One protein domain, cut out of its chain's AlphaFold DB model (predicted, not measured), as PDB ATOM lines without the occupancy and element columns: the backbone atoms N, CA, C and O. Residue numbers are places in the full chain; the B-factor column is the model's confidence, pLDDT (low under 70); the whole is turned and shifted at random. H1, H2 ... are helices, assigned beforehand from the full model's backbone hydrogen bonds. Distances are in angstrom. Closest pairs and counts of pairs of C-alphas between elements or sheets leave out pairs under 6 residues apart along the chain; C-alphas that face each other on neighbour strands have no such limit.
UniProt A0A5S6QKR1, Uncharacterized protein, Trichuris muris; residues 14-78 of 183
ATOM      1  N   VAL A  14      -4.339 -39.998  13.080       87.75
ATOM      2  CA  VAL A  14      -5.665 -40.564  13.326       87.75
ATOM      3  C   VAL A  14      -5.617 -41.511  14.521       87.75
ATOM      4  O   VAL A  14      -4.968 -42.557  14.510       87.75
ATOM      5  N   LYS A  15      -6.363 -41.159  15.570       84.50
ATOM      6  CA  LYS A  15      -6.509 -42.001  16.760       84.50
ATOM      7  C   LYS A  15      -7.274 -43.275  16.414       84.50
ATOM      8  O   LYS A  15      -8.276 -43.236  15.701       84.50
ATOM      9  N   GLU A  16      -6.867 -44.385  17.023       78.12
ATOM     10  CA  GLU A  16      -7.547 -45.679  16.890       78.12
ATOM     11  C   GLU A  16      -9.040 -45.571  17.231       78.12
ATOM     12  O   GLU A  16      -9.869 -46.084  16.494       78.12
ATOM     13  N   THR A  17      -9.401 -44.793  18.256       77.50
ATOM     14  CA  THR A  17     -10.803 -44.548  18.634       77.50
ATOM     15  C   THR A  17     -11.611 -43.868  17.528       77.50
ATOM     16  O   THR A  17     -12.763 -44.227  17.308       77.50
ATOM     17  N   THR A  18     -11.018 -42.909  16.813       79.62
ATOM     18  CA  THR A  18     -11.664 -42.216  15.687       79.62
ATOM     19  C   THR A  18     -11.883 -43.179  14.523       79.62
ATOM     20  O   THR A  18     -12.961 -43.208  13.938       79.62
ATOM     21  N   MET A  19     -10.886 -44.019  14.238       82.06
ATOM     22  CA  MET A  19     -10.978 -45.061  13.217       82.06
ATOM     23  C   MET A  19     -12.045 -46.105  13.580       82.06
ATOM     24  O   MET A  19     -12.866 -46.463  12.742       82.06
ATOM     25  N   SER A  20     -12.082 -46.560  14.834       75.94
ATOM     26  CA  SER A  20     -13.083 -47.513  15.317       75.94
ATOM     27  C   SER A  20     -14.508 -46.967  15.233       75.94
ATOM     28  O   SER A  20     -15.409 -47.723  14.890       75.94
ATOM     29  N   LEU A  21     -14.725 -45.674  15.486       76.50
ATOM     30  CA  LEU A  21     -16.041 -45.044  15.322       76.50
ATOM     31  C   LEU A  21     -16.474 -45.005  13.852       76.50
ATOM     32  O   LEU A  21     -17.577 -45.442  13.536       76.50
ATOM     33  N   ALA A  22     -15.585 -44.568  12.956       80.69
ATOM     34  CA  ALA A  22     -15.868 -44.540  11.521       80.69
ATOM     35  C   ALA A  22     -16.199 -45.941  10.973       80.69
ATOM     36  O   ALA A  22     -17.107 -46.110  10.164       80.69
ATOM     37  N   TRP A  23     -15.496 -46.973  11.450       81.88
ATOM     38  CA  TRP A  23     -15.797 -48.356  11.079       81.88
ATOM     39  C   TRP A  23     -17.075 -48.896  11.720       81.88
ATOM     40  O   TRP A  23     -17.759 -49.696  11.084       81.88
ATOM     41  N   HIS A  24     -17.418 -48.469  12.936       79.62
ATOM     42  CA  HIS A  24     -18.662 -48.866  13.596       79.62
ATOM     43  C   HIS A  24     -19.881 -48.340  12.827       79.62
ATOM     44  O   HIS A  24     -20.867 -49.054  12.687       79.62
ATOM     45  N   GLU A  25     -19.803 -47.133  12.268       79.44
ATOM     46  CA  GLU A  25     -20.876 -46.549  11.453       79.44
ATOM     47  C   GLU A  25     -21.131 -47.331  10.151       79.44
ATOM     48  O   GLU A  25     -22.269 -47.466   9.707       79.44
ATOM     49  N   ILE A  26     -20.082 -47.925   9.575       81.06
ATOM     50  CA  ILE A  26     -20.169 -48.735   8.352       81.06
ATOM     51  C   ILE A  26     -20.573 -50.184   8.661       81.06
ATOM     52  O   ILE A  26     -21.279 -50.818   7.874       81.06
ATOM     53  N   TYR A  27     -20.101 -50.739   9.780       78.62
ATOM     54  CA  TYR A  27     -20.367 -52.123  10.156       78.62
ATOM     55  C   TYR A  27     -20.409 -52.293  11.688       78.62
ATOM     56  O   TYR A  27     -19.406 -52.671  12.309       78.62
ATOM     57  N   PRO A  28     -21.583 -52.063  12.305       72.44
ATOM     58  CA  PRO A  28     -21.738 -52.066  13.760       72.44
ATOM     59  C   PRO A  28     -21.379 -53.409  14.410       72.44
ATOM     60  O   PRO A  28     -20.821 -53.451  15.499       72.44
ATOM     61  N   ASP A  29     -21.624 -54.525  13.716       74.62
ATOM     62  CA  ASP A  29     -21.452 -55.876  14.266       74.62
ATOM     63  C   ASP A  29     -19.979 -56.300  14.473       74.62
ATOM     64  O   ASP A  29     -19.712 -57.296  15.147       74.62
ATOM     65  N   LEU A  30     -19.010 -55.597  13.869       68.88
ATOM     66  CA  LEU A  30     -17.579 -55.953  13.925       68.88
ATOM     67  C   LEU A  30     -16.855 -55.303  15.110       68.88
ATOM     68  O   LEU A  30     -15.795 -55.787  15.511       68.88
ATOM     69  N   ILE A  31     -17.401 -54.223  15.669       67.00
ATOM     70  CA  ILE A  31     -16.747 -53.424  16.707       67.00
ATOM     71  C   ILE A  31     -17.593 -53.481  17.975       67.00
ATOM     72  O   ILE A  31     -18.786 -53.208  17.951       67.00
ATOM     73  N   ALA A  32     -16.971 -53.874  19.092       65.00
ATOM     74  CA  ALA A  32     -17.644 -53.902  20.385       65.00
ATOM     75  C   ALA A  32     -18.166 -52.504  20.744       65.00
ATOM     76  O   ALA A  32     -17.469 -51.517  20.515       65.00
ATOM     77  N   ASP A  33     -19.362 -52.462  21.332       63.81
ATOM     78  CA  ASP A  33     -20.064 -51.242  21.730       63.81
ATOM     79  C   ASP A  33     -19.103 -50.277  22.450       63.81
ATOM     80  O   ASP A  33     -18.562 -50.590  23.522       63.81
ATOM     81  N   ILE A  34     -18.812 -49.134  21.818       61.12
ATOM     82  CA  ILE A  34     -17.838 -48.151  22.309       61.12
ATOM     83  C   ILE A  34     -18.513 -47.364  23.436       61.12
ATOM     84  O   ILE A  34     -18.926 -46.214  23.291       61.12
ATOM     85  N   SER A  35     -18.652 -48.014  24.591       53.47
ATOM     86  CA  SER A  35     -19.243 -47.419  25.787       53.47
ATOM     87  C   SER A  35     -18.379 -46.252  26.284       53.47
ATOM     88  O   SER A  35     -17.315 -46.433  26.876       53.47
ATOM     89  N   GLY A  36     -18.827 -45.028  26.001       55.28
ATOM     90  CA  GLY A  36     -18.169 -43.788  26.428       55.28
ATOM     91  C   GLY A  36     -18.206 -42.663  25.395       55.28
ATOM     92  O   GLY A  36     -18.128 -41.499  25.779       55.28
ATOM     93  N   PHE A  37     -18.389 -42.980  24.111       51.56
ATOM     94  CA  PHE A  37     -18.659 -41.985  23.073       51.56
ATOM     95  C   PHE A  37     -20.170 -41.889  22.875       51.56
ATOM     96  O   PHE A  37     -20.778 -42.779  22.298       51.56
ATOM     97  N   GLY A  38     -20.780 -40.843  23.430       50.03
ATOM     98  CA  GLY A  38     -22.234 -40.667  23.408       50.03
ATOM     99  C   GLY A  38     -22.881 -40.544  24.782       50.03
ATOM    100  O   GLY A  38     -24.092 -40.723  24.886       50.03
ATOM    101  N   GLN A  39     -22.130 -40.215  25.847       50.19
ATOM    102  CA  GLN A  39     -22.800 -39.566  26.975       50.19
ATOM    103  C   GLN A  39     -23.454 -38.297  26.417       50.19
ATOM    104  O   GLN A  39     -22.723 -37.461  25.878       50.19
ATOM    105  N   PRO A  40     -24.794 -38.163  26.485       54.94
ATOM    106  CA  PRO A  40     -25.446 -36.923  26.122       54.94
ATOM    107  C   PRO A  40     -24.766 -35.853  26.950       54.94
ATOM    108  O   PRO A  40     -24.652 -35.984  28.172       54.94
ATOM    109  N   LEU A  41     -24.220 -34.875  26.257       57.03
ATOM    110  CA  LEU A  41     -23.465 -33.785  26.828       57.03
ATOM    111  C   LEU A  41     -24.514 -32.944  27.580       57.03
ATOM    112  O   LEU A  41     -25.207 -32.105  27.009       57.03
ATOM    113  N   GLN A  42     -24.779 -33.336  28.831       57.25
ATOM    114  CA  GLN A  42     -25.839 -32.763  29.652       57.25
ATOM    115  C   GLN A  42     -25.541 -31.273  29.800       57.25
ATOM    116  O   GLN A  42     -24.441 -30.909  30.207       57.25
ATOM    117  N   ASN A  43     -26.526 -30.437  29.468       65.62
ATOM    118  CA  ASN A  43     -26.488 -28.975  29.578       65.62
ATOM    119  C   ASN A  43     -25.684 -28.225  28.494       65.62
ATOM    120  O   ASN A  43     -25.371 -27.053  28.688       65.62
ATOM    121  N   VAL A  44     -25.415 -28.826  27.325       79.06
ATOM    122  CA  VAL A  44     -24.783 -28.099  26.197       79.06
ATOM    123  C   VAL A  44     -25.557 -26.851  25.788       79.06
ATOM    124  O   VAL A  44     -24.946 -25.831  25.485       79.06
ATOM    125  N   HIS A  45     -26.888 -26.893  25.826       82.81
ATOM    126  CA  HIS A  45     -27.707 -25.728  25.497       82.81
ATOM    127  C   HIS A  45     -27.419 -24.549  26.440       82.81
ATOM    128  O   HIS A  45     -27.233 -23.429  25.976       82.81
ATOM    129  N   GLU A  46     -27.296 -24.798  27.748       83.31
ATOM    130  CA  GLU A  46     -26.997 -23.757  28.742       83.31
ATOM    131  C   GLU A  46     -25.591 -23.168  28.547       83.31
ATOM    132  O   GLU A  46     -25.406 -21.955  28.647       83.31
ATOM    133  N   GLU A  47     -24.608 -24.012  28.224       86.56
ATOM    134  CA  GLU A  47     -23.232 -23.582  27.967       86.56
ATOM    135  C   GLU A  47     -23.121 -22.749  26.680       86.56
ATOM    136  O   GLU A  47     -22.477 -21.700  26.680       86.56
ATOM    137  N   ILE A  48     -23.813 -23.153  25.606       87.88
ATOM    138  CA  ILE A  48     -23.874 -22.393  24.348       87.88
ATOM    139  C   ILE A  48     -24.519 -21.022  24.573       87.88
ATOM    140  O   ILE A  48     -23.968 -20.017  24.126       87.88
ATOM    141  N   ILE A  49     -25.651 -20.959  25.284       89.31
ATOM    142  CA  ILE A  49     -26.338 -19.692  25.584       89.31
ATOM    143  C   ILE A  49     -25.420 -18.769  26.390       89.31
ATOM    144  O   ILE A  49     -25.293 -17.589  26.071       89.31
ATOM    145  N   MET A  50     -24.741 -19.303  27.407       89.88
ATOM    146  CA  MET A  50     -23.806 -18.528  28.222       89.88
ATOM    147  C   MET A  50     -22.671 -17.935  27.376       89.88
ATOM    148  O   MET A  50     -22.392 -16.740  27.479       89.88
ATOM    149  N   LEU A  51     -22.042 -18.744  26.518       92.38
ATOM    150  CA  LEU A  51     -20.965 -18.291  25.631       92.38
ATOM    151  C   LEU A  51     -21.459 -17.270  24.601       92.38
ATOM    152  O   LEU A  51     -20.779 -16.282  24.327       92.38
ATOM    153  N   ALA A  52     -22.657 -17.474  24.055       91.00
ATOM    154  CA  ALA A  52     -23.291 -16.534  23.141       91.00
ATOM    155  C   ALA A  52     -23.522 -15.170  23.808       91.00
ATOM    156  O   ALA A  52     -23.205 -14.130  23.225       91.00
ATOM    157  N   HIS A  53     -24.012 -15.161  25.049       93.44
ATOM    158  CA  HIS A  53     -24.207 -13.933  25.823       93.44
ATOM    159  C   HIS A  53     -22.872 -13.245  26.131       93.44
ATOM    160  O   HIS A  53     -22.771 -12.027  25.988       93.44
ATOM    161  N   GLU A  54     -21.819 -14.000  26.464       92.38
ATOM    162  CA  GLU A  54     -20.463 -13.459  26.656       92.38
ATOM    163  C   GLU A  54     -19.900 -12.821  25.373       92.38
ATOM    164  O   GLU A  54     -19.264 -11.766  25.427       92.38
ATOM    165  N   ALA A  55     -20.201 -13.401  24.209       90.44
ATOM    166  CA  ALA A  55     -19.855 -12.851  22.901       90.44
ATOM    167  C   ALA A  55     -20.740 -11.660  22.466       90.44
ATOM    168  O   ALA A  55     -20.498 -11.065  21.415       90.44
ATOM    169  N   GLY A  56     -21.737 -11.277  23.275       91.00
ATOM    170  CA  GLY A  56     -22.608 -10.121  23.048       91.00
ATOM    171  C   GLY A  56     -23.970 -10.440  22.423       91.00
ATOM    172  O   GLY A  56     -24.758  -9.519  22.197       91.00
ATOM    173  N   PHE A  57     -24.293 -11.712  22.187       89.69
ATOM    174  CA  PHE A  57     -25.575 -12.160  21.635       89.69
ATOM    175  C   PHE A  57     -26.620 -12.397  22.736       89.69
ATOM    176  O   PHE A  57     -27.090 -13.511  22.944       89.69
ATOM    177  N   ASN A  58     -27.005 -11.337  23.450       90.06
ATOM    178  CA  ASN A  58     -27.891 -11.413  24.627       90.06
ATOM    179  C   ASN A  58     -29.342 -11.847  24.331       90.06
ATOM    180  O   ASN A  58     -30.115 -12.071  25.261       90.06
ATOM    181  N   GLU A  59     -29.736 -11.896  23.059       89.94
ATOM    182  CA  GLU A  59     -31.102 -12.227  22.632       89.94
ATOM    183  C   GLU A  59     -31.287 -13.723  22.335       89.94
ATOM    184  O   GLU A  59     -32.425 -14.166  22.191       89.94
ATOM    185  N   ILE A  60     -30.196 -14.500  22.293       88.88
ATOM    186  CA  ILE A  60     -30.243 -15.942  22.028       88.88
ATOM    187  C   ILE A  60     -30.862 -16.666  23.225       88.88
ATOM    188  O   ILE A  60     -30.415 -16.509  24.368       88.88
ATOM    189  N   ASN A  61     -31.881 -17.473  22.947       88.38
ATOM    190  CA  ASN A  61     -32.594 -18.299  23.909       88.38
ATOM    191  C   ASN A  61     -32.446 -19.800  23.583       88.38
ATOM    192  O   ASN A  61     -31.869 -20.193  22.572       88.38
ATOM    193  N   GLU A  62     -32.957 -20.657  24.469       85.81
ATOM    194  CA  GLU A  62     -32.842 -22.113  24.334       85.81
ATOM    195  C   GLU A  62     -33.502 -22.660  23.064       85.81
ATOM    196  O   GLU A  62     -32.941 -23.553  22.436       85.81
ATOM    197  N   GLN A  63     -34.634 -22.092  22.642       85.75
ATOM    198  CA  GLN A  63     -35.320 -22.511  21.422       85.75
ATOM    199  C   GLN A  63     -34.468 -22.240  20.180       85.75
ATOM    200  O   GLN A  63     -34.413 -23.096  19.303       85.75
ATOM    201  N   ASP A  64     -33.760 -21.107  20.137       86.00
ATOM    202  CA  ASP A  64     -32.878 -20.758  19.016       86.00
ATOM    203  C   ASP A  64     -31.707 -21.750  18.906       86.00
ATOM    204  O   ASP A  64     -31.316 -22.162  17.816       86.00
ATOM    205  N   VAL A  65     -31.151 -22.170  20.050       85.81
ATOM    206  CA  VAL A  65     -30.060 -23.156  20.094       85.81
ATOM    207  C   VAL A  65     -30.557 -24.548  19.707       85.81
ATOM    208  O   VAL A  65     -29.845 -25.272  19.014       85.81
ATOM    209  N   VAL A  66     -31.760 -24.934  20.141       84.12
ATOM    210  CA  VAL A  66     -32.384 -26.206  19.750       84.12
ATOM    211  C   VAL A  66     -32.638 -26.235  18.245       84.12
ATOM    212  O   VAL A  66     -32.198 -27.174  17.591       84.12
ATOM    213  N   GLU A  67     -33.254 -25.192  17.687       83.00
ATOM    214  CA  GLU A  67     -33.535 -25.091  16.250       83.00
ATOM    215  C   GLU A  67     -32.248 -25.145  15.412       83.00
ATOM    216  O   GLU A  67     -32.170 -25.891  14.438       83.00
ATOM    217  N   LEU A  68     -31.193 -24.436  15.832       84.12
ATOM    218  CA  LEU A  68     -29.898 -24.469  15.152       84.12
ATOM    219  C   LEU A  68     -29.265 -25.869  15.174       84.12
ATOM    220  O   LEU A  68     -28.778 -26.347  14.151       84.12
ATOM    221  N   LEU A  69     -29.264 -26.540  16.327       82.00
ATOM    222  CA  LEU A  69     -28.693 -27.884  16.448       82.00
ATOM    223  C   LEU A  69     -29.492 -28.925  15.658       82.00
ATOM    224  O   LEU A  69     -28.896 -29.838  15.090       82.00
ATOM    225  N   GLU A  70     -30.815 -28.777  15.599       80.44
ATOM    226  CA  GLU A  70     -31.683 -29.622  14.778       80.44
ATOM    227  C   GLU A  70     -31.445 -29.386  13.281       80.44
ATOM    228  O   GLU A  70     -31.360 -30.358  12.533       80.44
ATOM    229  N   SER A  71     -31.214 -28.137  12.854       74.25
ATOM    230  CA  SER A  71     -30.895 -27.819  11.453       74.25
ATOM    231  C   SER A  71     -29.594 -28.468  10.961       74.25
ATOM    232  O   SER A  71     -29.498 -28.850   9.799       74.25
ATOM    233  N   TYR A  72     -28.607 -28.689  11.841       66.44
ATOM    234  CA  TYR A  72     -27.374 -29.412  11.488       66.44
ATOM    235  C   TYR A  72     -27.564 -30.923  11.303       66.44
ATOM    236  O   TYR A  72     -26.664 -31.590  10.789       66.44
ATOM    237  N   GLY A  73     -28.701 -31.476  11.733       65.38
ATOM    238  CA  GLY A  73     -29.078 -32.862  11.460       65.38
ATOM    239  C   GLY A  73     -29.713 -33.063  10.082       65.38
ATOM    240  O   GLY A  73     -29.874 -34.209   9.657       65.38
ATOM    241  N   GLU A  74     -30.080 -31.982   9.390       72.00
ATOM    242  CA  GLU A  74     -30.644 -32.035   8.044       72.00
ATOM    243  C   GLU A  74     -29.521 -32.060   6.997       72.00
ATOM    244  O   GLU A  74     -28.533 -31.331   7.077       72.00
ATOM    245  N   GLU A  75     -29.644 -32.955   6.013       73.94
ATOM    246  CA  GLU A  75     -28.701 -33.023   4.897       73.94
ATOM    247  C   GLU A  75     -28.855 -31.759   4.041       73.94
ATOM    248  O   GLU A  75     -29.971 -31.422   3.638       73.94
ATOM    249  N   LEU A  76     -27.743 -31.065   3.772       78.94
ATOM    250  CA  LEU A  76     -27.742 -29.869   2.926       78.94
ATOM    251  C   LEU A  76     -28.402 -30.180   1.579       78.94
ATOM    252  O   LEU A  76     -28.053 -31.161   0.915       78.94
ATOM    253  N   SER A  77     -29.336 -29.331   1.156       81.62
ATOM    254  CA  SER A  77     -29.956 -29.474  -0.155       81.62
ATOM    255  C   SER A  77     -29.002 -29.027  -1.268       81.62
ATOM    256  O   SER A  77     -28.017 -28.319  -1.044       81.62
ATOM    257  N   ASN A  78     -29.297 -29.421  -2.508       81.25
ATOM    258  CA  ASN A  78     -28.531 -28.951  -3.665       81.25
ATOM    259  C   ASN A  78     -28.602 -27.425  -3.808       81.25
ATOM    260  O   ASN A  78     -27.622 -26.808  -4.215       81.25
TER     261      ASN A  78
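What this domain is: This is residues 14 to 78 of the 183 residues of an uncharacterized protein of Trichuris muris (UniProt A0A5S6QKR1). What shape does the model have? It is two separate parts strung on one strand of chain: the lone helix H1 at one end, and at the other H2 and H3, folded against each other at a steep angle, with residues 38 to 43 as a bare bridge and residues 70 to 78 sticking out as a tail. What makes it up? The printed part has 65 residues with three named helices, H1, H2 and H3 in chain order, and no named strand; the class is all helix, though under half of the residues, 32, are in named elements. How spread out is it? It is extended, with a radius of gyration of the C-alphas of 16.6 A and spans of 47 by 33 by 21 A.

How they stand to each other: What does H1, residues 16 to 26, touch? It touches no helix, and it is apart from H2, residues 44 to 54, and from H3, residues 62 to 71. How do H2 and H3 stand? They touch, the closest C-alphas being those of His 45 and Glu 62, 6.4 A apart. Their lines stand at a steep tilt of 67 degrees, only just short of about perpendicular, and they run opposite ways. What do the backbones show? In H2 and H3 every O i to N i+4 pair is within hydrogen-bond range; in H1 it is 6 of 7.

Where its parts are: Where does the first helix begin? H1 begins with C-alpha 16 at (-7.547, -45.679, 16.890) and is 15.5 A long. Where are the others? H2 begins with C-alpha 44 at (-24.783, -28.099, 26.197) and is 15.3 A long; H3, 14.2 A long, ends with C-alpha 71 at (-30.895, -27.819, 11.453).

The domain as a whole: How large is it? The two C-alphas farthest apart, those of Leu 30 and Gly 56, are 47.0 A apart. Which links are long? H1 to H2 is a long link of 17 residues, and H2 to H3 a short one of 7; the printed part has no cut. Where is confidence low? Residues 30 to 43 and 72 to 73 have pLDDT under 70.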